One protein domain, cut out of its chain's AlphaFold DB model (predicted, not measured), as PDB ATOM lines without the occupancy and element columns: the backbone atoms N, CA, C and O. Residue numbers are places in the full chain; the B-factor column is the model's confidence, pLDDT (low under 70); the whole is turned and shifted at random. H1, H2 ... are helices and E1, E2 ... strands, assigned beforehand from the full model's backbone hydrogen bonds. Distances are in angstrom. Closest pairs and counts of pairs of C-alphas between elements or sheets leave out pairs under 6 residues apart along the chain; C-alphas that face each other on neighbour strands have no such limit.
ATOM      1  N   ILE A   3      37.897  24.781 -36.308       33.06
ATOM      2  CA  ILE A   3      36.963  23.784 -36.865       33.06
ATOM      3  C   ILE A   3      37.678  22.941 -37.922       33.06
ATOM      4  O   ILE A   3      38.212  23.510 -38.868       33.06
ATOM      5  N   VAL A   4      37.621  21.613 -37.809       39.00
ATOM      6  CA  VAL A   4      38.066  20.658 -38.842       39.00
ATOM      7  C   VAL A   4      36.849  20.044 -39.550       39.00
ATOM      8  O   VAL A   4      35.916  19.570 -38.900       39.00
ATOM      9  N   GLY A   5      36.833  20.072 -40.885       33.81
ATOM     10  CA  GLY A   5      35.763  19.487 -41.709       33.81
ATOM     11  C   GLY A   5      36.066  18.051 -42.149       33.81
ATOM     12  O   GLY A   5      37.227  17.721 -42.391       33.81
ATOM     13  N   LEU A   6      35.030  17.212 -42.277       34.88
ATOM     14  CA  LEU A   6      35.149  15.774 -42.585       34.88
ATOM     15  C   LEU A   6      34.218  15.313 -43.719       34.88
ATOM     16  O   LEU A   6      33.020  15.593 -43.672       34.88
ATOM     17  N   LEU A   7      34.754  14.533 -44.665       30.17
ATOM     18  CA  LEU A   7      34.044  13.825 -45.751       30.17
ATOM     19  C   LEU A   7      34.559  12.367 -45.853       30.17
ATOM     20  O   LEU A   7      35.604  12.071 -45.296       30.17
ATOM     21  N   TRP A   8      33.866  11.425 -46.507       38.16
ATOM     22  CA  TRP A   8      34.290  10.001 -46.587       38.16
ATOM     23  C   TRP A   8      33.467   9.223 -47.632       38.16
ATOM     24  O   TRP A   8      32.395   9.709 -47.965       38.16
ATOM     25  N   LEU A   9      33.883   8.009 -48.046       35.94
ATOM     26  CA  LEU A   9      33.138   7.000 -48.854       35.94
ATOM     27  C   LEU A   9      33.320   5.571 -48.243       35.94
ATOM     28  O   LEU A   9      34.200   5.418 -47.401       35.94
ATOM     29  N   ALA A  10      32.502   4.555 -48.592       31.81
ATOM     30  CA  ALA A  10      32.566   3.205 -47.986       31.81
ATOM     31  C   ALA A  10      32.087   1.999 -48.851       31.81
ATOM     32  O   ALA A  10      30.893   1.854 -49.136       31.81
ATOM     33  N   ARG A  11      32.984   1.029 -49.095       32.81
ATOM     34  CA  ARG A  11      32.882  -0.400 -48.670       32.81
ATOM     35  C   ARG A  11      34.293  -1.045 -48.673       32.81
ATOM     36  O   ARG A  11      35.170  -0.564 -49.381       32.81
ATOM     37  N   PRO A  12      34.565  -2.078 -47.850       35.62
ATOM     38  CA  PRO A  12      35.922  -2.314 -47.353       35.62
ATOM     39  C   PRO A  12      36.823  -3.138 -48.284       35.62
ATOM     40  O   PRO A  12      36.438  -4.206 -48.752       35.62
ATOM     41  N   VAL A  19      40.292   2.233 -40.137       57.34
ATOM     42  CA  VAL A  19      39.190   1.363 -39.695       57.34
ATOM     43  C   VAL A  19      37.843   2.056 -39.960       57.34
ATOM     44  O   VAL A  19      37.720   3.264 -39.728       57.34
ATOM     45  N   PRO A  20      36.828   1.344 -40.486       54.16
ATOM     46  CA  PRO A  20      35.478   1.882 -40.621       54.16
ATOM     47  C   PRO A  20      34.762   2.016 -39.270       54.16
ATOM     48  O   PRO A  20      34.400   1.014 -38.660       54.16
ATOM     49  N   GLU A  21      34.483   3.260 -38.857       52.44
ATOM     50  CA  GLU A  21      33.657   3.552 -37.674       52.44
ATOM     51  C   GLU A  21      32.228   3.017 -37.849       52.44
ATOM     52  O   GLU A  21      31.521   3.370 -38.801       52.44
ATOM     53  N   ALA A  22      31.739   2.274 -36.851       41.81
ATOM     54  CA  ALA A  22      30.353   1.791 -36.793       41.81
ATOM     55  C   ALA A  22      29.301   2.926 -36.817       41.81
ATOM     56  O   ALA A  22      28.123   2.685 -37.077       41.81
ATOM     57  N   ARG A  23      29.713   4.182 -36.575       41.62
ATOM     58  CA  ARG A  23      28.878   5.393 -36.672       41.62
ATOM     59  C   ARG A  23      29.314   6.341 -37.798       41.62
ATOM     60  O   ARG A  23      29.502   7.533 -37.589       41.62
ATOM     61  N   THR A  24      29.351   5.807 -39.017       43.22
ATOM     62  CA  THR A  24      29.187   6.524 -40.300       43.22
ATOM     63  C   THR A  24      29.938   7.855 -40.472       43.22
ATOM     64  O   THR A  24      29.346   8.913 -40.706       43.22
ATOM     65  N   VAL A  25      31.259   7.794 -40.562       40.47
ATOM     66  CA  VAL A  25      31.987   8.672 -41.495       40.47
ATOM     67  C   VAL A  25      31.916   7.917 -42.837       40.47
ATOM     68  O   VAL A  25      32.290   6.753 -42.870       40.47
ATOM     69  N   GLY A  26      31.260   8.442 -43.888       37.72
ATOM     70  CA  GLY A  26      30.878   7.600 -45.048       37.72
ATOM     71  C   GLY A  26      30.075   8.266 -46.180       37.72
ATOM     72  O   GLY A  26      29.457   9.310 -45.968       37.72
ATOM     73  N   ALA A  27      30.077   7.587 -47.339       37.78
ATOM     74  CA  ALA A  27      29.343   7.810 -48.605       37.78
ATOM     75  C   ALA A  27      29.579   6.570 -49.535       37.78
ATOM     76  O   ALA A  27      29.959   5.524 -49.017       37.78
ATOM     77  N   SER A  95      45.854  25.767 -50.208       80.50
ATOM     78  CA  SER A  95      46.340  25.942 -48.838       80.50
ATOM     79  C   SER A  95      47.845  25.681 -48.705       80.50
ATOM     80  O   SER A  95      48.435  26.019 -47.677       80.50
ATOM     81  N   ARG A  96      48.481  25.064 -49.711       75.94
ATOM     82  CA  ARG A  96      49.906  24.701 -49.672       75.94
ATOM     83  C   ARG A  96      50.770  25.959 -49.671       75.94
ATOM     84  O   ARG A  96      50.508  26.875 -50.445       75.94
ATOM     85  N   GLY A  97      51.772  26.013 -48.793       69.88
ATOM     86  CA  GLY A  97      52.645  27.187 -48.665       69.88
ATOM     87  C   GLY A  97      51.949  28.425 -48.088       69.88
ATOM     88  O   GLY A  97      52.492  29.520 -48.164       69.88
ATOM     89  N   ARG A  98      50.746  28.274 -47.510       73.19
ATOM     90  CA  ARG A  98      50.049  29.336 -46.751       73.19
ATOM     91  C   ARG A  98      49.459  28.859 -45.428       73.19
ATOM     92  O   ARG A  98      49.410  29.627 -44.477       73.19
ATOM     93  N   LEU A  99      48.961  27.624 -45.403       79.62
ATOM     94  CA  LEU A  99      48.269  26.998 -44.270       79.62
ATOM     95  C   LEU A  99      48.734  25.554 -44.036       79.62
ATOM     96  O   LEU A  99      48.750  25.104 -42.900       79.62
ATOM     97  N   LEU A 100      49.121  24.839 -45.094       80.06
ATOM     98  CA  LEU A 100      49.705  23.499 -45.023       80.06
ATOM     99  C   LEU A 100      51.206  23.551 -45.319       80.06
ATOM    100  O   LEU A 100      51.618  24.156 -46.318       80.06
ATOM    101  N   GLY A 101      51.983  22.879 -44.466       77.88
ATOM    102  CA  GLY A 101      53.385  22.535 -44.703       77.88
ATOM    103  C   GLY A 101      53.545  21.334 -45.644       77.88
ATOM    104  O   GLY A 101      52.656  21.024 -46.443       77.88
ATOM    105  N   ASP A 102      54.689  20.660 -45.554       81.88
ATOM    106  CA  ASP A 102      55.001  19.505 -46.398       81.88
ATOM    107  C   ASP A 102      54.188  18.252 -46.056       81.88
ATOM    108  O   ASP A 102      53.770  18.031 -44.919       81.88
ATOM    109  N   ALA A 103      54.004  17.397 -47.064       82.75
ATOM    110  CA  ALA A 103      53.311  16.127 -46.909       82.75
ATOM    111  C   ALA A 103      54.047  15.195 -45.928       82.75
ATOM    112  O   ALA A 103      55.274  15.064 -45.956       82.75
ATOM    113  N   TYR A 104      53.278  14.505 -45.088       83.88
ATOM    114  CA  TYR A 104      53.791  13.433 -44.242       83.88
ATOM    115  C   TYR A 104      54.004  12.163 -45.070       83.88
ATOM    116  O   TYR A 104      53.163  11.802 -45.891       83.88
ATOM    117  N   GLN A 105      55.106  11.461 -44.810       83.69
ATOM    118  CA  GLN A 105      55.357  10.123 -45.336       83.69
ATOM    119  C   GLN A 105      55.075   9.119 -44.217       83.69
ATOM    120  O   GLN A 105      55.719   9.176 -43.175       83.69
ATOM    121  N   GLN A 106      54.090   8.241 -44.410       78.56
ATOM    122  CA  GLN A 106      53.667   7.268 -43.390       78.56
ATOM    123  C   GLN A 106      54.513   5.984 -43.339       78.56
ATOM    124  O   GLN A 106      54.292   5.151 -42.460       78.56
ATOM    125  N   GLY A 107      55.463   5.829 -44.270       82.00
ATOM    126  CA  GLY A 107      56.212   4.587 -44.457       82.00
ATOM    127  C   GLY A 107      55.279   3.412 -44.746       82.00
ATOM    128  O   GLY A 107      54.203   3.591 -45.325       82.00
ATOM    129  N   ASN A 108      55.660   2.230 -44.276       79.81
ATOM    130  CA  ASN A 108      54.834   1.026 -44.367       79.81
ATOM    131  C   ASN A 108      53.805   0.892 -43.226       79.81
ATOM    132  O   ASN A 108      53.117  -0.122 -43.142       79.81
ATOM    133  N   CYS A 109      53.650   1.909 -42.366       80.25
ATOM    134  CA  CYS A 109      52.671   1.872 -41.281       80.25
ATOM    135  C   CYS A 109      51.308   2.451 -41.654       80.25
ATOM    136  O   CYS A 109      51.157   3.423 -42.400       80.25
ATOM    137  N   ASN A 110      50.295   1.916 -40.986       86.00
ATOM    138  CA  ASN A 110      48.884   2.254 -41.104       86.00
ATOM    139  C   ASN A 110      48.491   3.530 -40.321       86.00
ATOM    140  O   ASN A 110      47.447   3.609 -39.676       86.00
ATOM    141  N   THR A 111      49.328   4.572 -40.403       88.19
ATOM    142  CA  THR A 111      49.209   5.830 -39.633       88.19
ATOM    143  C   THR A 111      48.499   6.969 -40.381       88.19
ATOM    144  O   THR A 111      48.407   8.089 -39.870       88.19
ATOM    145  N   CYS A 112      47.944   6.695 -41.568       88.62
ATOM    146  CA  CYS A 112      47.289   7.666 -42.457       88.62
ATOM    147  C   CYS A 112      46.260   8.569 -41.744       88.62
ATOM    148  O   CYS A 112      46.218   9.778 -41.981       88.62
ATOM    149  N   ALA A 113      45.475   8.003 -40.820       90.19
ATOM    150  CA  ALA A 113      44.487   8.722 -40.018       90.19
ATOM    151  C   ALA A 113      45.126   9.818 -39.149       90.19
ATOM    152  O   ALA A 113      44.662  10.958 -39.135       90.19
ATOM    153  N   ALA A 114      46.209   9.478 -38.444       92.12
ATOM    154  CA  ALA A 114      46.921  10.395 -37.564       92.12
ATOM    155  C   ALA A 114      47.671  11.466 -38.359       92.12
ATOM    156  O   ALA A 114      47.630  12.635 -37.988       92.12
ATOM    157  N   ALA A 115      48.293  11.095 -39.483       92.38
ATOM    158  CA  ALA A 115      48.959  12.040 -40.378       92.38
ATOM    159  C   ALA A 115      47.975  13.073 -40.956       92.38
ATOM    160  O   ALA A 115      48.268  14.269 -40.970       92.38
ATOM    161  N   ALA A 116      46.778  12.639 -41.362       92.19
ATOM    162  CA  ALA A 116      45.738  13.537 -41.856       92.19
ATOM    163  C   ALA A 116      45.167  14.455 -40.757       92.19
ATOM    164  O   ALA A 116      44.929  15.636 -41.011       92.19
ATOM    165  N   VAL A 117      44.978  13.946 -39.531       92.88
ATOM    166  CA  VAL A 117      44.532  14.760 -38.383       92.88
ATOM    167  C   VAL A 117      45.603  15.759 -37.946       92.88
ATOM    168  O   VAL A 117      45.266  16.918 -37.716       92.88
ATOM    169  N   ALA A 118      46.875  15.360 -37.903       92.69
ATOM    170  CA  ALA A 118      48.009  16.243 -37.630       92.69
ATOM    171  C   ALA A 118      48.069  17.405 -38.637       92.69
ATOM    172  O   ALA A 118      47.981  18.565 -38.239       92.69
ATOM    173  N   ALA A 119      48.087  17.101 -39.941       92.12
ATOM    174  CA  ALA A 119      48.101  18.112 -41.002       92.12
ATOM    175  C   ALA A 119      46.900  19.074 -40.931       92.12
ATOM    176  O   ALA A 119      47.037  20.277 -41.153       92.12
ATOM    177  N   ALA A 120      45.707  18.560 -40.609       91.31
ATOM    178  CA  ALA A 120      44.509  19.383 -40.485       91.31
ATOM    179  C   ALA A 120      44.494  20.243 -39.211       91.31
ATOM    180  O   ALA A 120      43.978  21.362 -39.246       91.31
ATOM    181  N   ALA A 121      45.062  19.754 -38.107       90.75
ATOM    182  CA  ALA A 121      45.238  20.525 -36.881       90.75
ATOM    183  C   ALA A 121      46.212  21.689 -37.105       90.75
ATOM    184  O   ALA A 121      45.885  22.832 -36.779       90.75
ATOM    185  N   GLU A 122      47.353  21.416 -37.744       91.19
ATOM    186  CA  GLU A 122      48.337  22.423 -38.154       91.19
ATOM    187  C   GLU A 122      47.698  23.482 -39.070       91.19
ATOM    188  O   GLU A 122      47.743  24.674 -38.764       91.19
ATOM    189  N   ALA A 123      46.975  23.070 -40.115       91.12
ATOM    190  CA  ALA A 123      46.269  24.005 -40.995       91.12
ATOM    191  C   ALA A 123      45.227  24.869 -40.269       91.12
ATOM    192  O   ALA A 123      45.113  26.069 -40.540       91.12
ATOM    193  N   ALA A 124      44.483  24.290 -39.322       89.38
ATOM    194  CA  ALA A 124      43.461  25.009 -38.569       89.38
ATOM    195  C   ALA A 124      44.065  26.042 -37.600       89.38
ATOM    196  O   ALA A 124      43.500  27.132 -37.447       89.38
ATOM    197  N   VAL A 125      45.221  25.731 -37.002       87.75
ATOM    198  CA  VAL A 125      46.012  26.646 -36.159       87.75
ATOM    199  C   VAL A 125      46.599  27.767 -37.008       87.75
ATOM    200  O   VAL A 125      46.371  28.939 -36.700       87.75
ATOM    201  N   ALA A 126      47.240  27.439 -38.132       88.25
ATOM    202  CA  ALA A 126      47.779  28.430 -39.058       88.25
ATOM    203  C   ALA A 126      46.687  29.391 -39.563       88.25
ATOM    204  O   ALA A 126      46.832  30.616 -39.506       88.25
ATOM    205  N   ALA A 127      45.529  28.851 -39.954       86.69
ATOM    206  CA  ALA A 127      44.381  29.637 -40.396       86.69
ATOM    207  C   ALA A 127      43.800  30.524 -39.285       86.69
ATOM    208  O   ALA A 127      43.201  31.558 -39.587       86.69
ATOM    209  N   ALA A 128      43.921  30.134 -38.015       84.19
ATOM    210  CA  ALA A 128      43.469  30.931 -36.878       84.19
ATOM    211  C   ALA A 128      44.445  32.070 -36.540       84.19
ATOM    212  O   ALA A 128      43.987  33.181 -36.267       84.19
ATOM    213  N   LEU A 129      45.756  31.819 -36.602       82.50
ATOM    214  CA  LEU A 129      46.801  32.822 -36.368       82.50
ATOM    215  C   LEU A 129      46.802  33.897 -37.463       82.50
ATOM    216  O   LEU A 129      46.762  35.088 -37.155       82.50
ATOM    217  N   ILE A 130      46.724  33.504 -38.739       82.75
ATOM    218  CA  ILE A 130      46.658  34.454 -39.866       82.75
ATOM    219  C   ILE A 130      45.384  35.310 -39.798       82.75
ATOM    220  O   ILE A 130      45.434  36.518 -40.020       82.75
ATOM    221  N   ARG A 131      44.240  34.735 -39.392       81.50
ATOM    222  CA  ARG A 131      43.000  35.504 -39.140       81.50
ATOM    223  C   ARG A 131      43.099  36.491 -37.967       81.50
ATOM    224  O   ARG A 131      42.218  37.333 -37.835       81.50
ATOM    225  N   ARG A 132      44.142  36.404 -37.137       79.88
ATOM    226  CA  ARG A 132      44.480  37.373 -36.080       79.88
ATOM    227  C   ARG A 132      45.592  38.352 -36.485       79.88
ATOM    228  O   ARG A 132      46.054  39.108 -35.641       79.88
ATOM    229  N   GLY A 133      45.998  38.362 -37.758       79.94
ATOM    230  CA  GLY A 133      46.985  39.298 -38.306       79.94
ATOM    231  C   GLY A 133      48.423  38.776 -38.364       79.94
ATOM    232  O   GLY A 133      49.308  39.521 -38.776       79.94
ATOM    233  N   ALA A 134      48.681  37.518 -37.991       80.69
ATOM    234  CA  ALA A 134      50.011  36.927 -38.143       80.69
ATOM    235  C   ALA A 134      50.367  36.715 -39.630       80.69
ATOM    236  O   ALA A 134      49.502  36.396 -40.452       80.69
ATOM    237  N   ARG A 135      51.647  36.881 -39.992       84.69
ATOM    238  CA  ARG A 135      52.107  36.724 -41.383       84.69
ATOM    239  C   ARG A 135      52.181  35.234 -41.759       84.69
ATOM    240  O   ARG A 135      52.696  34.456 -40.955       84.69
ATOM    241  N   PRO A 136      51.732  34.818 -42.962       82.50
ATOM    242  CA  PRO A 136      51.721  33.404 -43.353       82.50
ATOM    243  C   PRO A 136      53.079  32.696 -43.239       82.50
ATOM    244  O   PRO A 136      53.137  31.575 -42.740       82.50
ATOM    245  N   ASP A 137      54.163  33.363 -43.641       83.62
ATOM    246  CA  ASP A 137      55.507  32.765 -43.693       83.62
ATOM    247  C   ASP A 137      56.128  32.526 -42.309       83.62
ATOM    248  O   ASP A 137      56.956  31.628 -42.154       83.62
ATOM    249  N   ASP A 138      55.743  33.321 -41.306       84.75
ATOM    250  CA  ASP A 138      56.168  33.115 -39.918       84.75
ATOM    251  C   ASP A 138      55.360  31.966 -39.304       84.75
ATOM    252  O   ASP A 138      55.920  31.001 -38.788       84.75
ATOM    253  N   VAL A 139      54.033  32.019 -39.468       83.50
ATOM    254  CA  VAL A 139      53.088  31.022 -38.949       83.50
ATOM    255  C   VAL A 139      53.411  29.612 -39.445       83.50
ATOM    256  O   VAL A 139      53.361  28.665 -38.666       83.50
ATOM    257  N   LEU A 140      53.771  29.446 -40.720       84.06
ATOM    258  CA  LEU A 140      54.133  28.130 -41.250       84.06
ATOM    259  C   LEU A 140      55.398  27.553 -40.614       84.06
ATOM    260  O   LEU A 140      55.444  26.347 -40.393       84.06
ATOM    261  N   LYS A 141      56.400  28.378 -40.291       83.56
ATOM    262  CA  LYS A 141      57.639  27.910 -39.645       83.56
ATOM    263  C   LYS A 141      57.395  27.422 -38.220       83.56
ATOM    264  O   LYS A 141      58.071  26.502 -37.778       83.56
ATOM    265  N   GLU A 142      56.445  28.032 -37.516       82.44
ATOM    266  CA  GLU A 142      56.101  27.654 -36.142       82.44
ATOM    267  C   GLU A 142      55.118  26.475 -36.067       82.44
ATOM    268  O   GLU A 142      55.146  25.704 -35.108       82.44
ATOM    269  N   VAL A 143      54.230  26.342 -37.059       85.19
ATOM    270  CA  VAL A 143      53.127  25.367 -37.038       85.19
ATOM    271  C   VAL A 143      53.436  24.092 -37.835       85.19
ATOM    272  O   VAL A 143      52.887  23.043 -37.509       85.19
ATOM    273  N   ALA A 144      54.319  24.121 -38.838       84.44
ATOM    274  CA  ALA A 144      54.669  22.918 -39.600       84.44
ATOM    275  C   ALA A 144      55.451  21.912 -38.737       84.44
ATOM    276  O   ALA A 144      56.543  22.197 -38.248       84.44
ATOM    277  N   GLY A 145      54.909  20.705 -38.569       84.31
ATOM    278  CA  GLY A 145      55.483  19.705 -37.665       84.31
ATOM    279  C   GLY A 145      55.247  19.998 -36.178       84.31
ATOM    280  O   GLY A 145      55.869  19.362 -35.321       84.31
ATOM    281  N   ALA A 146      54.344  20.922 -35.849       86.31
ATOM    282  CA  ALA A 146      53.899  21.160 -34.485       86.31
ATOM    283  C   ALA A 146      53.073  19.987 -33.915       86.31
ATOM    284  O   ALA A 146      52.926  19.918 -32.697       86.31
ATOM    285  N   VAL A 147      52.588  19.040 -34.729       90.06
ATOM    286  CA  VAL A 147      52.067  17.733 -34.277       90.06
ATOM    287  C   VAL A 147      52.954  16.602 -34.795       90.06
ATOM    288  O   VAL A 147      53.249  16.520 -35.988       90.06
ATOM    289  N   SER A 148      53.328  15.670 -33.918       91.00
ATOM    290  CA  SER A 148      53.801  14.343 -34.317       91.00
ATOM    291  C   SER A 148      52.609  13.422 -34.620       91.00
ATOM    292  O   SER A 148      51.826  13.119 -33.714       91.00
ATOM    293  N   PRO A 149      52.470  12.901 -35.857       91.88
ATOM    294  CA  PRO A 149      51.495  11.853 -36.145       91.88
ATOM    295  C   PRO A 149      51.775  10.564 -35.366       91.88
ATOM    296  O   PRO A 149      50.840   9.851 -35.024       91.88
ATOM    297  N   GLN A 150      53.048  10.274 -35.076       89.44
ATOM    298  CA  GLN A 150      53.467   9.080 -34.342       89.44
ATOM    299  C   GLN A 150      52.991   9.137 -32.883       89.44
ATOM    300  O   GLN A 150      52.399   8.178 -32.391       89.44
ATOM    301  N   ASP A 151      53.150  10.291 -32.228       89.62
ATOM    302  CA  ASP A 151      52.640  10.539 -30.876       89.62
ATOM    303  C   ASP A 151      51.110  10.466 -30.808       89.62
ATOM    304  O   ASP A 151      50.564   9.870 -29.880       89.62
ATOM    305  N   LEU A 152      50.416  11.039 -31.797       90.38
ATOM    306  CA  LEU A 152      48.955  10.998 -31.877       90.38
ATOM    307  C   LEU A 152      48.426   9.571 -32.109       90.38
ATOM    308  O   LEU A 152      47.403   9.197 -31.540       90.38
ATOM    309  N   TYR A 153      49.120   8.775 -32.925       90.50
ATOM    310  CA  TYR A 153      48.707   7.422 -33.296       90.50
ATOM    311  C   TYR A 153      48.929   6.396 -32.172       90.50
ATOM    312  O   TYR A 153      47.975   5.739 -31.741       90.50
ATOM    313  N   TYR A 154      50.168   6.289 -31.674       86.94
ATOM    314  CA  TYR A 154      50.562   5.354 -30.604       86.94
ATOM    315  C   TYR A 154      50.246   5.872 -29.194       86.94
ATOM    316  O   TYR A 154      50.434   5.163 -28.211       86.94
ATOM    317  N   ASN A 155      49.747   7.104 -29.102       84.75
ATOM    318  CA  ASN A 155      49.347   7.777 -27.874       84.75
ATOM    319  C   ASN A 155      50.468   7.912 -26.824       84.75
ATOM    320  O   ASN A 155      50.275   7.638 -25.639       84.75
ATOM    321  N   CYS A 156      51.643   8.384 -27.252       80.62
ATOM    322  CA  CYS A 156      52.896   8.349 -26.486       80.62
ATOM    323  C   CYS A 156      52.949   9.178 -25.184       80.62
ATOM    324  O   CYS A 156      54.014   9.253 -24.565       80.62
ATOM    325  N   GLY A 157      51.834   9.773 -24.746       64.50
ATOM    326  CA  GLY A 157      51.707  10.521 -23.493       64.50
ATOM    327  C   GLY A 157      50.464  10.208 -22.645       64.50
ATOM    328  O   GLY A 157      50.329  10.801 -21.573       64.50
ATOM    329  N   ALA A 158      49.560   9.317 -23.073       62.78
ATOM    330  CA  ALA A 158      48.356   8.979 -22.306       62.78
ATOM    331  C   ALA A 158      48.550   7.746 -21.409       62.78
ATOM    332  O   ALA A 158      49.287   6.821 -21.734       62.78
ATOM    333  N   LYS A 159      47.843   7.718 -20.272       55.91
ATOM    334  CA  LYS A 159      47.860   6.588 -19.320       55.91
ATOM    335  C   LYS A 159      46.840   5.487 -19.637       55.91
ATOM    336  O   LYS A 159      46.852   4.450 -18.984       55.91
ATOM    337  N   GLN A 160      45.924   5.739 -20.570       54.56
ATOM    338  CA  GLN A 160      44.862   4.824 -20.982       54.56
ATOM    339  C   GLN A 160      44.587   5.041 -22.468       54.56
ATOM    340  O   GLN A 160      44.461   6.182 -22.907       54.56
ATOM    341  N   GLY A 161      44.495   3.953 -23.225       60.34
ATOM    342  CA  GLY A 161      44.260   3.980 -24.662       60.34
ATOM    343  C   GLY A 161      44.313   2.577 -25.254       60.34
ATOM    344  O   GLY A 161      44.795   1.635 -24.627       60.34
ATOM    345  N   GLU A 162      43.797   2.447 -26.468       66.25
ATOM    346  CA  GLU A 162      43.963   1.253 -27.292       66.25
ATOM    347  C   GLU A 162      45.437   1.108 -27.707       66.25
ATOM    348  O   GLU A 162      46.043   2.047 -28.225       66.25
ATOM    349  N   VAL A 163      46.001  -0.078 -27.483       69.75
ATOM    350  CA  VAL A 163      47.350  -0.453 -27.923       69.75
ATOM    351  C   VAL A 163      47.336  -0.631 -29.441       69.75
ATOM    352  O   VAL A 163      46.725  -1.571 -29.947       69.75
ATOM    353  N   ARG A 164      48.002   0.272 -30.167       81.44
ATOM    354  CA  ARG A 164      48.130   0.224 -31.633       81.44
ATOM    355  C   ARG A 164      49.526  -0.230 -32.046       81.44
ATOM    356  O   ARG A 164      50.512   0.158 -31.425       81.44
ATOM    357  N   THR A 165      49.597  -1.025 -33.107       80.69
ATOM    358  CA  THR A 165      50.837  -1.446 -33.784       80.69
ATOM    359  C   THR A 165      50.921  -0.795 -35.164       80.69
ATOM    360  O   THR A 165      49.918  -0.282 -35.661       80.69
ATOM    361  N   CYS A 166      52.086  -0.844 -35.814       80.38
ATOM    362  CA  CYS A 166      52.279  -0.306 -37.168       80.38
ATOM    363  C   CYS A 166      51.294  -0.892 -38.195       80.38
ATOM    364  O   CYS A 166      50.891  -0.197 -39.129       80.38
ATOM    365  N   LEU A 167      50.884  -2.150 -37.997       81.19
ATOM    366  CA  LEU A 167      49.956  -2.881 -38.862       81.19
ATOM    367  C   LEU A 167      48.479  -2.666 -38.493       81.19
ATOM    368  O   LEU A 167      47.606  -2.835 -39.347       81.19
ATOM    369  N   SER A 168      48.179  -2.274 -37.253       81.56
ATOM    370  CA  SER A 168      46.808  -1.974 -36.826       81.56
ATOM    371  C   SER A 168      46.234  -0.770 -37.582       81.56
ATOM    372  O   SER A 168      46.966   0.054 -38.119       81.56
ATOM    373  N   GLY A 169      44.911  -0.650 -37.665       82.31
ATOM    374  CA  GLY A 169      44.286   0.541 -38.235       82.31
ATOM    375  C   GLY A 169      43.765   1.486 -37.155       82.31
ATOM    376  O   GLY A 169      43.427   1.046 -36.062       82.31
ATOM    377  N   ALA A 170      43.621   2.769 -37.479       84.75
ATOM    378  CA  ALA A 170      42.951   3.741 -36.617       84.75
ATOM    379  C   ALA A 170      41.635   4.233 -37.233       84.75
ATOM    380  O   ALA A 170      41.512   4.421 -38.443       84.75
ATOM    381  N   GLU A 171      40.645   4.486 -36.383       84.12
ATOM    382  CA  GLU A 171      39.439   5.226 -36.749       84.12
ATOM    383  C   GLU A 171      39.723   6.736 -36.786       84.12
ATOM    384  O   GLU A 171      40.367   7.289 -35.888       84.12
ATOM    385  N   LEU A 172      39.183   7.441 -37.784       85.31
ATOM    386  CA  LEU A 172      39.383   8.888 -37.921       85.31
ATOM    387  C   LEU A 172      38.758   9.676 -36.756       85.31
ATOM    388  O   LEU A 172      39.382  10.598 -36.229       85.31
ATOM    389  N   GLY A 173      37.559   9.288 -36.307       85.31
ATOM    390  CA  GLY A 173      36.948   9.866 -35.113       85.31
ATOM    391  C   GLY A 173      37.773   9.625 -33.848       85.31
ATOM    392  O   GLY A 173      37.835  10.513 -33.001       85.31
ATOM    393  N   THR A 174      38.470   8.489 -33.731       87.38
ATOM    394  CA  THR A 174      39.371   8.214 -32.598       87.38
ATOM    395  C   THR A 174      40.569   9.159 -32.604       87.38
ATOM    396  O   THR A 174      40.818   9.806 -31.592       87.38
ATOM    397  N   MET A 175      41.231   9.367 -33.744       90.25
ATOM    398  CA  MET A 175      42.341  10.332 -33.848       90.25
ATOM    399  C   MET A 175      41.917  11.779 -33.529       90.25
ATOM    400  O   MET A 175      42.672  12.525 -32.911       90.25
ATOM    401  N   LEU A 176      40.690  12.176 -33.883       89.88
ATOM    402  CA  LEU A 176      40.132  13.489 -33.520       89.88
ATOM    403  C   LEU A 176      39.799  13.605 -32.023       89.88
ATOM    404  O   LEU A 176      40.019  14.660 -31.423       89.88
ATOM    405  N   ARG A 177      39.292  12.524 -31.411       88.44
ATOM    406  CA  ARG A 177      39.055  12.437 -29.961       88.44
ATOM    407  C   ARG A 177      40.371  12.559 -29.186       88.44
ATOM    408  O   ARG A 177      40.426  13.361 -28.259       88.44
ATOM    409  N   GLU A 178      41.419  11.852 -29.610       88.44
ATOM    410  CA  GLU A 178      42.766  11.932 -29.018       88.44
ATOM    411  C   GLU A 178      43.372  13.334 -29.160       88.44
ATOM    412  O   GLU A 178      43.805  13.911 -28.162       88.44
ATOM    413  N   LEU A 179      43.318  13.937 -30.360       89.31
ATOM    414  CA  LEU A 179      43.750  15.322 -30.592       89.31
ATOM    415  C   LEU A 179      43.093  16.269 -29.581       89.31
ATOM    416  O   LEU A 179      43.794  16.985 -28.872       89.31
ATOM    417  N   LYS A 180      41.759  16.240 -29.462       89.00
ATOM    418  CA  LYS A 180      41.045  17.126 -28.532       89.00
ATOM    419  C   LYS A 180      41.368  16.833 -27.072       89.00
ATOM    420  O   LYS A 180      41.619  17.782 -26.330       89.00
ATOM    421  N   ALA A 181      41.374  15.564 -26.663       86.94
ATOM    422  CA  ALA A 181      41.691  15.172 -25.292       86.94
ATOM    423  C   ALA A 181      43.070  15.703 -24.880       86.94
ATOM    424  O   ALA A 181      43.196  16.348 -23.837       86.94
ATOM    425  N   ARG A 182      44.076  15.527 -25.744       84.75
ATOM    426  CA  ARG A 182      45.473  15.886 -25.472       84.75
ATOM    427  C   ARG A 182      45.795  17.372 -25.593       84.75
ATOM    428  O   ARG A 182      46.813  17.806 -25.060       84.75
ATOM    429  N   THR A 183      44.923  18.160 -26.222       83.56
ATOM    430  CA  THR A 183      45.026  19.632 -26.265       83.56
ATOM    431  C   THR A 183      44.338  20.343 -25.099       83.56
ATOM    432  O   THR A 183      44.456  21.557 -24.978       83.56
ATOM    433  N   THR A 184      43.639  19.622 -24.216       79.00
ATOM    434  CA  THR A 184      43.141  20.211 -22.959       79.00
ATOM    435  C   THR A 184      44.297  20.523 -21.991       79.00
ATOM    436  O   THR A 184      45.325  19.844 -22.046       79.00
ATOM    437  N   PRO A 185      44.139  21.470 -21.041       74.00
ATOM    438  CA  PRO A 185      45.155  21.749 -20.015       74.00
ATOM    439  C   PRO A 185      45.572  20.520 -19.188       74.00
ATOM    440  O   PRO A 185      46.684  20.468 -18.668       74.00
ATOM    441  N   GLN A 186      44.691  19.524 -19.069       75.06
ATOM    442  CA  GLN A 186      44.913  18.269 -18.348       75.06
ATOM    443  C   GLN A 186      45.434  17.136 -19.254       75.06
ATOM    444  O   GLN A 186      45.888  16.109 -18.753       75.06
ATOM    445  N   GLY A 187      45.389  17.304 -20.578       74.06
ATOM    446  CA  GLY A 187      45.581  16.254 -21.584       74.06
ATOM    447  C   GLY A 187      47.019  15.786 -21.821       74.06
ATOM    448  O   GLY A 187      47.279  15.058 -22.773       74.06
ATOM    449  N   GLY A 188      47.982  16.239 -21.019       75.62
ATOM    450  CA  GLY A 188      49.398  15.892 -21.169       75.62
ATOM    451  C   GLY A 188      50.121  16.574 -22.340       75.62
ATOM    452  O   GLY A 188      51.350  16.661 -22.292       75.62
ATOM    453  N   GLY A 189      49.405  17.127 -23.325       82.69
ATOM    454  CA  GLY A 189      49.961  17.779 -24.513       82.69
ATOM    455  C   GLY A 189      50.314  16.801 -25.640       82.69
ATOM    456  O   GLY A 189      50.407  15.589 -25.435       82.69
ATOM    457  N   LEU A 190      50.536  17.347 -26.837       86.69
ATOM    458  CA  LEU A 190      51.062  16.627 -28.002       86.69
ATOM    459  C   LEU A 190      52.543  16.961 -28.206       86.69
ATOM    460  O   LEU A 190      52.954  18.111 -28.032       86.69
ATOM    461  N   LEU A 191      53.330  15.957 -28.574       88.69
ATOM    462  CA  LEU A 191      54.727  16.085 -28.974       88.69
ATOM    463  C   LEU A 191      54.819  16.629 -30.404       88.69
ATOM    464  O   LEU A 191      53.950  16.376 -31.241       88.69
ATOM    465  N   THR A 192      55.890  17.360 -30.700       89.12
ATOM    466  CA  THR A 192      56.168  17.846 -32.060       89.12
ATOM    467  C   THR A 192      56.796  16.753 -32.932       89.12
ATOM    468  O   THR A 192      57.463  15.840 -32.436       89.12
ATOM    469  N   ARG A 193      56.654  16.877 -34.259       87.75
ATOM    470  CA  ARG A 193      57.345  16.039 -35.259       87.75
ATOM    471  C   ARG A 193      58.868  16.139 -35.148       87.75
ATOM    472  O   ARG A 193      59.549  15.175 -35.470       87.75
ATOM    473  N   ALA A 194      59.397  17.284 -34.712       86.19
ATOM    474  CA  ALA A 194      60.830  17.455 -34.473       86.19
ATOM    475  C   ALA A 194      61.343  16.570 -33.326       86.19
ATOM    476  O   ALA A 194      62.509  16.197 -33.325       86.19
ATOM    477  N   CYS A 195      60.472  16.230 -32.370       86.00
ATOM    478  CA  CYS A 195      60.797  15.279 -31.320       86.00
ATOM    479  C   CYS A 195      60.577  13.841 -31.785       86.00
ATOM    480  O   CYS A 195      61.507  13.045 -31.817       86.00
ATOM    481  N   LEU A 196      59.338  13.522 -32.161       86.94
ATOM    482  CA  LEU A 196      58.953  12.175 -32.555       86.94
ATOM    483  C   LEU A 196      58.549  12.195 -34.036       86.94
ATOM    484  O   LEU A 196      57.361  12.341 -34.345       86.94
ATOM    485  N   PRO A 197      59.514  12.140 -34.971       84.88
ATOM    486  CA  PRO A 197      59.205  12.083 -36.392       84.88
ATOM    487  C   PRO A 197      58.450  10.792 -36.702       84.88
ATOM    488  O   PRO A 197      58.599   9.793 -36.004       84.88
ATOM    489  N   LEU A 198      57.643  10.807 -37.764       80.38
ATOM    490  CA  LEU A 198      56.982   9.599 -38.244       80.38
ATOM    491  C   LEU A 198      58.040   8.700 -38.898       80.38
ATOM    492  O   LEU A 198      58.473   8.962 -40.019       80.38
ATOM    493  N   THR A 199      58.521   7.707 -38.153       72.56
ATOM    494  CA  THR A 199      59.565   6.779 -38.599       72.56
ATOM    495  C   THR A 199      58.969   5.605 -39.361       72.56
ATOM    496  O   THR A 199      57.967   5.039 -38.930       72.56
ATOM    497  N   ASP A 200      59.616   5.195 -40.453       67.50
ATOM    498  CA  ASP A 200      59.284   3.941 -41.123       67.50
ATOM    499  C   ASP A 200      59.853   2.761 -40.321       67.50
ATOM    500  O   ASP A 200      61.058   2.490 -40.333       67.50
ATOM    501  N   VAL A 201      58.995   2.104 -39.540       62.25
ATOM    502  CA  VAL A 201      59.424   1.083 -38.572       62.25
ATOM    503  C   VAL A 201      59.646  -0.289 -39.215       62.25
ATOM    504  O   VAL A 201      60.306  -1.131 -38.606       62.25
ATOM    505  N   SER A 202      59.189  -0.507 -40.458       56.31
ATOM    506  CA  SER A 202      59.498  -1.731 -41.214       56.31
ATOM    507  C   SER A 202      60.998  -1.842 -41.483       56.31
ATOM    508  O   SER A 202      61.587  -2.907 -41.331       56.31
ATOM    509  N   ALA A 203      61.662  -0.713 -41.764       56.12
ATOM    510  CA  ALA A 203      63.118  -0.637 -41.906       56.12
ATOM    511  C   ALA A 203      63.878  -0.973 -40.604       56.12
ATOM    512  O   ALA A 203      65.089  -1.180 -40.632       56.12
ATOM    513  N   ARG A 204      63.175  -1.026 -39.463       59.50
ATOM    514  CA  ARG A 204      63.702  -1.422 -38.150       59.50
ATOM    515  C   ARG A 204      63.263  -2.836 -37.722       59.50
ATOM    516  O   ARG A 204      63.681  -3.275 -36.656       59.50
ATOM    517  N   GLY A 205      62.444  -3.543 -38.511       60.66
ATOM    518  CA  GLY A 205      61.994  -4.915 -38.220       60.66
ATOM    519  C   GLY A 205      61.099  -5.058 -36.980       60.66
ATOM    520  O   GLY A 205      61.096  -6.110 -36.349       60.66
ATOM    521  N   VAL A 206      60.378  -3.999 -36.598       63.00
ATOM    522  CA  VAL A 206      59.628  -3.900 -35.326       63.00
ATOM    523  C   VAL A 206      58.147  -3.569 -35.546       63.00
ATOM    524  O   VAL A 206      57.562  -2.784 -34.813       63.00
ATOM    525  N   GLU A 207      57.531  -4.157 -36.570       68.62
ATOM    526  CA  GLU A 207      56.146  -3.874 -36.996       68.62
ATOM    527  C   GLU A 207      55.085  -4.251 -35.938       68.62
ATOM    528  O   GLU A 207      54.049  -3.586 -35.825       68.62
ATOM    529  N   ASP A 208      55.395  -5.258 -35.113       67.00
ATOM    530  CA  ASP A 208      54.585  -5.757 -33.990       67.00
ATOM    531  C   ASP A 208      55.123  -5.339 -32.605       67.00
ATOM    532  O   ASP A 208      54.694  -5.864 -31.575       67.00
ATOM    533  N   ALA A 209      56.073  -4.401 -32.535       66.19
ATOM    534  CA  ALA A 209      56.591  -3.944 -31.247       66.19
ATOM    535  C   ALA A 209      55.507  -3.230 -30.408       66.19
ATOM    536  O   ALA A 209      54.583  -2.628 -30.972       66.19
ATOM    537  N   PRO A 210      55.595  -3.278 -29.062       65.81
ATOM    538  CA  PRO A 210      54.638  -2.605 -28.186       65.81
ATOM    539  C   PRO A 210      54.698  -1.074 -28.356       65.81
ATOM    540  O   PRO A 210      55.763  -0.554 -28.692       65.81
ATOM    541  N   PRO A 211      53.614  -0.327 -28.057       65.12
ATOM    542  CA  PRO A 211      53.530   1.120 -28.274       65.12
ATOM    543  C   PRO A 211      54.718   1.918 -27.738       65.12
ATOM    544  O   PRO A 211      55.212   2.815 -28.415       65.12
ATOM    545  N   ASP A 212      55.222   1.558 -26.554       69.75
ATOM    546  CA  ASP A 212      56.362   2.228 -25.925       69.75
ATOM    547  C   ASP A 212      57.653   2.169 -26.762       69.75
ATOM    548  O   ASP A 212      58.473   3.081 -26.668       69.75
ATOM    549  N   ALA A 213      57.818   1.171 -27.638       70.94
ATOM    550  CA  ALA A 213      58.950   1.089 -28.564       70.94
ATOM    551  C   ALA A 213      58.916   2.174 -29.659       70.94
ATOM    552  O   ALA A 213      59.966   2.552 -30.178       70.94
ATOM    553  N   TYR A 214      57.735   2.711 -29.985       75.19
ATOM    554  CA  TYR A 214      57.574   3.841 -30.913       75.19
ATOM    555  C   TYR A 214      57.545   5.200 -30.198       75.19
ATOM    556  O   TYR A 214      57.423   6.235 -30.858       75.19
ATOM    557  N   CYS A 215      57.635   5.212 -28.867       79.06
ATOM    558  CA  CYS A 215      57.457   6.384 -28.020       79.06
ATOM    559  C   CYS A 215      58.755   6.726 -27.280       79.06
ATOM    560  O   CYS A 215      58.888   6.458 -26.085       79.06
ATOM    561  N   GLU A 216      59.713   7.339 -27.984       73.88
ATOM    562  CA  GLU A 216      61.042   7.634 -27.435       73.88
ATOM    563  C   GLU A 216      60.965   8.400 -26.100       73.88
ATOM    564  O   GLU A 216      60.473   9.530 -26.019       73.88
ATOM    565  N   ALA A 217      61.473   7.777 -25.029       63.94
ATOM    566  CA  ALA A 217      61.317   8.277 -23.662       63.94
ATOM    567  C   ALA A 217      61.928   9.675 -23.457       63.94
ATOM    568  O   ALA A 217      61.356  10.492 -22.733       63.94
ATOM    569  N   ALA A 218      63.034   9.978 -24.148       61.78
ATOM    570  CA  ALA A 218      63.676  11.293 -24.136       61.78
ATOM    571  C   ALA A 218      62.734  12.419 -24.609       61.78
ATOM    572  O   ALA A 218      62.786  13.538 -24.097       61.78
ATOM    573  N   CYS A 219      61.812  12.116 -25.528       73.75
ATOM    574  CA  CYS A 219      60.887  13.100 -26.079       73.75
ATOM    575  C   CYS A 219      59.723  13.466 -25.161       73.75
ATOM    576  O   CYS A 219      59.196  14.577 -25.256       73.75
ATOM    577  N   ARG A 220      59.351  12.585 -24.223       63.00
ATOM    578  CA  ARG A 220      58.266  12.844 -23.259       63.00
ATOM    579  C   ARG A 220      58.561  14.051 -22.346       63.00
ATOM    580  O   ARG A 220      57.622  14.649 -21.821       63.00
ATOM    581  N   ALA A 221      59.834  14.424 -22.179       59.12
ATOM    582  CA  ALA A 221      60.273  15.456 -21.240       59.12
ATOM    583  C   ALA A 221      60.264  16.900 -21.786       59.12
ATOM    584  O   ALA A 221      59.961  17.812 -21.016       59.12
ATOM    585  N   HIS A 222      60.580  17.141 -23.072       57.22
ATOM    586  CA  HIS A 222      61.056  18.478 -23.486       57.22
ATOM    587  C   HIS A 222      60.429  19.151 -24.719       57.22
ATOM    588  O   HIS A 222      60.644  20.351 -24.879       57.22
ATOM    589  N   THR A 223      59.610  18.484 -25.544       69.31
ATOM    590  CA  THR A 223      59.180  19.095 -26.827       69.31
ATOM    591  C   THR A 223      57.681  18.953 -27.103       69.31
ATOM    592  O   THR A 223      57.243  18.330 -28.074       69.31
ATOM    593  N   LYS A 224      56.875  19.560 -26.226       77.38
ATOM    594  CA  LYS A 224      55.419  19.684 -26.397       77.38
ATOM    595  C   LYS A 224      55.053  20.902 -27.239       77.38
ATOM    596  O   LYS A 224      55.669  21.961 -27.132       77.38
ATOM    597  N   SER A 225      54.000  20.761 -28.030       75.56
ATOM    598  CA  SER A 225      53.494  21.795 -28.924       75.56
ATOM    599  C   SER A 225      52.725  22.887 -28.178       75.56
ATOM    600  O   SER A 225      51.545  22.727 -27.855       75.56
ATOM    601  N   GLN A 226      53.385  24.016 -27.904       76.06
ATOM    602  CA  GLN A 226      52.758  25.128 -27.184       76.06
ATOM    603  C   GLN A 226      51.572  25.714 -27.964       76.06
ATOM    604  O   GLN A 226      50.474  25.791 -27.418       76.06
ATOM    605  N   LEU A 227      51.747  26.036 -29.251       74.50
ATOM    606  CA  LEU A 227      50.700  26.643 -30.088       74.50
ATOM    607  C   LEU A 227      49.422  25.797 -30.177       74.50
ATOM    608  O   LEU A 227      48.316  26.330 -30.163       74.50
ATOM    609  N   ILE A 228      49.570  24.473 -30.230       76.94
ATOM    610  CA  ILE A 228      48.450  23.539 -30.406       76.94
ATOM    611  C   ILE A 228      47.735  23.267 -29.072       76.94
ATOM    612  O   ILE A 228      46.529  23.038 -29.061       76.94
ATOM    613  N   SER A 229      48.436  23.401 -27.940       72.38
ATOM    614  CA  SER A 229      47.842  23.361 -26.590       72.38
ATOM    615  C   SER A 229      47.089  24.636 -26.168       72.38
ATOM    616  O   SER A 229      46.353  24.615 -25.186       72.38
ATOM    617  N   GLN A 230      47.235  25.751 -26.894       72.00
ATOM    618  CA  GLN A 230      46.602  27.040 -26.559       72.00
ATOM    619  C   GLN A 230      45.172  27.202 -27.115       72.00
ATOM    620  O   GLN A 230      44.588  28.287 -27.043       72.00
ATOM    621  N   GLY A 231      44.586  26.151 -27.694       72.12
ATOM    622  CA  GLY A 231      43.289  26.219 -28.359       72.12
ATOM    623  C   GLY A 231      42.429  24.972 -28.179       72.12
ATOM    624  O   GLY A 231      42.899  23.906 -27.808       72.12
ATOM    625  N   GLU A 232      41.142  25.119 -28.495       80.94
ATOM    626  CA  GLU A 232      40.216  23.993 -28.599       80.94
ATOM    627  C   GLU A 232      39.932  23.660 -30.069       80.94
ATOM    628  O   GLU A 232      39.490  24.526 -30.847       80.94
ATOM    629  N   PHE A 233      40.122  22.382 -30.400       84.56
ATOM    630  CA  PHE A 233      39.684  21.761 -31.643       84.56
ATOM    631  C   PHE A 233      38.234  21.292 -31.542       84.56
ATOM    632  O   PHE A 233      37.854  20.544 -30.640       84.56
ATOM    633  N   THR A 234      37.428  21.688 -32.518       81.44
ATOM    634  CA  THR A 234      36.113  21.115 -32.792       81.44
ATOM    635  C   THR A 234      36.093  20.585 -34.222       81.44
ATOM    636  O   THR A 234      36.870  21.013 -35.077       81.44
ATOM    637  N   TRP A 235      35.227  19.619 -34.506       84.31
ATOM    638  CA  TRP A 235      35.060  19.080 -35.852       84.31
ATOM    639  C   TRP A 235      33.587  18.956 -36.204       84.31
ATOM    640  O   TRP A 235      32.732  18.795 -35.332       84.31
ATOM    641  N   ALA A 236      33.301  19.037 -37.498       79.38
ATOM    642  CA  ALA A 236      31.965  18.872 -38.042       79.38
ATOM    643  C   ALA A 236      32.016  17.954 -39.266       79.38
ATOM    644  O   ALA A 236      32.882  18.084 -40.135       79.38
ATOM    645  N   LYS A 237      31.054  17.032 -39.349       74.12
ATOM    646  CA  LYS A 237      30.822  16.251 -40.564       74.12
ATOM    647  C   LYS A 237      30.214  17.169 -41.620       74.12
ATOM    648  O   LYS A 237      29.168  17.768 -41.384       74.12
ATOM    649  N   LEU A 238      30.857  17.263 -42.779       71.88
ATOM    650  CA  LEU A 238      30.330  17.983 -43.930       71.88
ATOM    651  C   LEU A 238      29.436  17.013 -44.713       71.88
ATOM    652  O   LEU A 238      29.855  15.912 -45.072       71.88
ATOM    653  N   GLY A 239      28.168  17.367 -44.911       57.84
ATOM    654  CA  GLY A 239      27.202  16.499 -45.588       57.84
ATOM    655  C   GLY A 239      27.231  16.673 -47.105       57.84
ATOM    656  O   GLY A 239      27.358  17.788 -47.590       57.84
ATOM    657  N   ILE A 240      26.997  15.606 -47.878       53.69
ATOM    658  CA  ILE A 240      26.848  15.671 -49.352       53.69
ATOM    659  C   ILE A 240      25.395  16.064 -49.730       53.69
ATOM    660  O   ILE A 240      24.768  15.527 -50.644       53.69
ATOM    661  N   GLY A 241      24.824  17.008 -48.975       55.50
ATOM    662  CA  GLY A 241      23.496  17.575 -49.218       55.50
ATOM    663  C   GLY A 241      23.480  18.514 -50.428       55.50
ATOM    664  O   GLY A 241      24.434  18.577 -51.207       55.50
ATOM    665  N   SER A 242      22.406  19.284 -50.583       41.66
ATOM    666  CA  SER A 242      22.290  20.328 -51.616       41.66
ATOM    667  C   SER A 242      23.367  21.423 -51.507       41.66
ATOM    668  O   SER A 242      23.744  21.979 -52.534       41.66
ATOM    669  N   GLY A 243      23.914  21.679 -50.309       55.69
ATOM    670  CA  GLY A 243      25.026  22.616 -50.069       55.69
ATOM    671  C   GLY A 243      26.435  21.998 -49.998       55.69
ATOM    672  O   GLY A 243      27.417  22.727 -49.907       55.69
ATOM    673  N   GLY A 244      26.580  20.669 -50.069       63.62
ATOM    674  CA  GLY A 244      27.772  19.981 -49.543       63.62
ATOM    675  C   GLY A 244      29.134  20.419 -50.094       63.62
ATOM    676  O   GLY A 244      30.083  20.595 -49.335       63.62
ATOM    677  N   LEU A 245      29.242  20.646 -51.407       67.81
ATOM    678  CA  LEU A 245      30.490  21.112 -52.029       67.81
ATOM    679  C   LEU A 245      30.883  22.522 -51.560       67.81
ATOM    680  O   LEU A 245      32.059  22.812 -51.347       67.81
ATOM    681  N   LEU A 246      29.891  23.391 -51.388       70.31
ATOM    682  CA  LEU A 246      30.096  24.752 -50.921       70.31
ATOM    683  C   LEU A 246      30.582  24.761 -49.472       70.31
ATOM    684  O   LEU A 246      31.473  25.531 -49.129       70.31
ATOM    685  N   ASP A 247      30.040  23.887 -48.627       72.50
ATOM    686  CA  ASP A 247      30.457  23.793 -47.228       72.50
ATOM    687  C   ASP A 247      31.882  23.233 -47.096       72.50
ATOM    688  O   ASP A 247      32.635  23.694 -46.238       72.50
ATOM    689  N   ILE A 248      32.317  22.358 -48.015       75.62
ATOM    690  CA  ILE A 248      33.732  21.970 -48.169       75.62
ATOM    691  C   ILE A 248      34.594  23.176 -48.569       75.62
ATOM    692  O   ILE A 248      35.633  23.406 -47.953       75.62
ATOM    693  N   GLN A 249      34.177  23.989 -49.546       75.62
ATOM    694  CA  GLN A 249      34.922  25.192 -49.953       75.62
ATOM    695  C   GLN A 249      34.994  26.249 -48.836       75.62
ATOM    696  O   GLN A 249      36.059  26.828 -48.600       75.62
ATOM    697  N   LYS A 250      33.891  26.478 -48.109       76.38
ATOM    698  CA  LYS A 250      33.833  27.339 -46.914       76.38
ATOM    699  C   LYS A 250      34.766  26.819 -45.820       76.38
ATOM    700  O   LYS A 250      35.496  27.614 -45.229       76.38
ATOM    701  N   ALA A 251      34.756  25.508 -45.560       80.69
ATOM    702  CA  ALA A 251      35.647  24.874 -44.595       80.69
ATOM    703  C   ALA A 251      37.111  25.068 -45.004       80.69
ATOM    704  O   ALA A 251      37.834  25.736 -44.275       80.69
ATOM    705  N   LEU A 252      37.514  24.628 -46.202       82.12
ATOM    706  CA  LEU A 252      38.884  24.777 -46.718       82.12
ATOM    707  C   LEU A 252      39.415  26.213 -46.588       82.12
ATOM    708  O   LEU A 252      40.528  26.402 -46.111       82.12
ATOM    709  N   ARG A 253      38.611  27.235 -46.909       80.06
ATOM    710  CA  ARG A 253      39.019  28.646 -46.754       80.06
ATOM    711  C   ARG A 253      39.144  29.118 -45.307       80.06
ATOM    712  O   ARG A 253      39.922  30.028 -45.033       80.06
ATOM    713  N   ARG A 254      38.365  28.545 -44.389       83.25
ATOM    714  CA  ARG A 254      38.318  28.940 -42.973       83.25
ATOM    715  C   ARG A 254      39.334  28.183 -42.114       83.25
ATOM    716  O   ARG A 254      39.869  28.769 -41.175       83.25
ATOM    717  N   SER A 255      39.568  26.905 -42.402       83.38
ATOM    718  CA  SER A 255      40.411  25.983 -41.627       83.38
ATOM    719  C   SER A 255      41.671  25.524 -42.356       83.38
ATOM    720  O   SER A 255      42.456  24.789 -41.774       83.38
ATOM    721  N   GLY A 256      41.862  25.885 -43.626       84.00
ATOM    722  CA  GLY A 256      42.984  25.442 -44.458       84.00
ATOM    723  C   GLY A 256      42.898  23.988 -44.930       84.00
ATOM    724  O   GLY A 256      43.381  23.679 -46.017       84.00
ATOM    725  N   ALA A 257      42.253  23.102 -44.170       85.88
ATOM    726  CA  ALA A 257      42.141  21.684 -44.488       85.88
ATOM    727  C   ALA A 257      40.753  21.100 -44.176       85.88
ATOM    728  O   ALA A 257      40.033  21.555 -43.281       85.88
ATOM    729  N   VAL A 258      40.423  20.044 -44.921       86.38
ATOM    730  CA  VAL A 258      39.296  19.124 -44.728       86.38
ATOM    731  C   VAL A 258      39.875  17.718 -44.854       86.38
ATOM    732  O   VAL A 258      40.638  17.459 -45.783       86.38
ATOM    733  N   ILE A 259      39.536  16.817 -43.933       86.00
ATOM    734  CA  ILE A 259      40.011  15.428 -43.972       86.00
ATOM    735  C   ILE A 259      38.991  14.576 -44.727       86.00
ATOM    736  O   ILE A 259      37.784  14.693 -44.496       86.00
ATOM    737  N   THR A 260      39.467  13.688 -45.603       78.31
ATOM    738  CA  THR A 260      38.612  12.707 -46.277       78.31
ATOM    739  C   THR A 260      39.260  11.333 -46.394       78.31
ATOM    740  O   THR A 260      40.477  11.230 -46.522       78.31
ATOM    741  N   ARG A 261      38.436  10.278 -46.395       73.94
ATOM    742  CA  ARG A 261      38.808   8.950 -46.912       73.94
ATOM    743  C   ARG A 261      38.301   8.793 -48.329       73.94
ATOM    744  O   ARG A 261      37.167   9.167 -48.632       73.94
ATOM    745  N   LEU A 262      39.113   8.128 -49.133       68.94
ATOM    746  CA  LEU A 262      38.729   7.504 -50.387       68.94
ATOM    747  C   LEU A 262      39.062   6.009 -50.252       68.94
ATOM    748  O   LEU A 262      40.112   5.678 -49.707       68.94
ATOM    749  N   ASP A 263      38.175   5.117 -50.694       66.88
ATOM    750  CA  ASP A 263      38.512   3.693 -50.809       66.88
ATOM    751  C   ASP A 263      39.393   3.518 -52.057       66.88
ATOM    752  O   ASP A 263      38.945   3.807 -53.168       66.88
ATOM    753  N   VAL A 264      40.647   3.083 -51.893       66.00
ATOM    754  CA  VAL A 264      41.579   2.920 -53.024       66.00
ATOM    755  C   VAL A 264      41.473   1.502 -53.588       66.00
ATOM    756  O   VAL A 264      41.800   0.536 -52.896       66.00
ATOM    757  N   ASN A 265      41.050   1.364 -54.846       67.19
ATOM    758  CA  ASN A 265      41.053   0.086 -55.558       67.19
ATOM    759  C   ASN A 265      42.376  -0.105 -56.317       67.19
ATOM    760  O   ASN A 265      42.607   0.508 -57.354       67.19
ATOM    761  N   ILE A 266      43.232  -1.002 -55.824       57.81
ATOM    762  CA  ILE A 266      44.563  -1.264 -56.403       57.81
ATOM    763  C   ILE A 266      44.474  -1.861 -57.822       57.81
ATOM    764  O   ILE A 266      45.418  -1.746 -58.600       57.81
ATOM    765  N   LYS A 267      43.335  -2.459 -58.205       57.84
ATOM    766  CA  LYS A 267      43.140  -2.991 -59.567       57.84
ATOM    767  C   LYS A 267      43.121  -1.906 -60.649       57.84
ATOM    768  O   LYS A 267      43.410  -2.232 -61.794       57.84
TER     769      LYS A 267
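This is residues 3 to 12, 19 to 27 and 95 to 267 of the 270 residues of an uncharacterized protein of Monoraphidium neglectum (UniProt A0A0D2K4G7). A long helix, H1, runs through the middle of the domain, and a small parallel sheet of three strands packs on it, with H4 over one face of the sheet and H8 over the opposite face. H2, H3 and H7 pack round H1 as well, while the short H5 and H6 lie among long loops well away from the sheet. The printed part has 192 residues with eight named helices and three named strands, in the order E1 H1 H2 H3 H4 H5 H6 H7 E2 H8 E3; the sheet runs E2, E1, E3. The class is mostly helix, though under half of the residues are in named elements. The whole is compact, with a radius of gyration of the C-alphas of 16.4 A and spans of 47 by 44 by 31 A.

E1, residues 3 to 7, is the inner strand of the sheet, and its parallel neighbours are the edge strands E2, residues 233 to 237, and E3, residues 258 to 260. N 4 and O 234 are 2.9 A apart, and N 7 and O 259 are 3.0 A apart, both within hydrogen-bond range. H1, residues 112 to 130, is on the sheet at a height of 7.1 A, over E1, slantwise to the strands at 43 degrees to E1 on the local plane. H1 is the hub, touching five other helices. With residues 122 to 130 alone it touches H2, residues 136 to 143, at a steep tilt of 46 degrees, opposite ways; the closest C-alphas, of Glu 122 and Val 143, are 5.7 A apart. With residues 114 to 118 alone it touches H3, residues 149 to 154, where the closest C-alphas, of Ala 115 and Pro 149, are 4.9 A apart. H4, residues 172 to 183, touches H3 with residues 175 to 179 alone, about perpendicular at 81 degrees, with the closest C-alphas those of Leu 152 and Glu 178, 6.9 A apart. H4 is on the sheet at a height of 8.8 A, over E2 and E1, along the strands. H5, residues 211 to 214, only just touches H3, with 3 pairs of C-alphas within 8 A, the closest those of Tyr 154 and Pro 211 at 5.7 A. H6, residues 219 to 222, touches no helix. H7, residues 226 to 229, touches residues 121 to 125 of H1; the closest C-alphas, of Val 125 and Ile 228, are 7.0 A apart. H8, residues 244 to 255, is on the opposite face from H4 at a height of 8.7 A, and its C-alphas Ser 255 and Ala 124 of H1, the closest, are 4.4 A apart. This gives three layers, helices on both faces of a sheet, with H1 and H4 on one face. E2, H8 and E3 form a split strand-helix-strand unit, two parallel strands with E1 between them, and its crossover is right-handed. Every O i to N i+4 pair is within hydrogen-bond range in H1, H3, H4 and H8, and 3 of 4 in H2; H5, H6 and H7 are too short for such a pair.

E1 begins at C-alpha 3, (36.963, 23.784, -36.865), and is 13.7 A long, as is E2. H1 starts at C-alpha 112, (47.289, 7.666, -42.457), and measures 26.9 A. H4 measures 16.8 A, H8 16.1 A and H2 10.3 A. E3 ends at C-alpha 260, (38.612, 12.707, -46.277).

The two C-alphas farthest apart, of Ala 218 and Ser 242, are 50.5 A apart. Residues 13 to 18 and 28 to 94 are not printed, with gaps of 9.1 A and 24.9 A between C-alphas. The links H3 to H4 and H4 to H5 are long. The mean pLDDT of the printed part is 74.3; 59 residues are under 70, among them residues 3 to 12, 19 to 27 and 200 to 212.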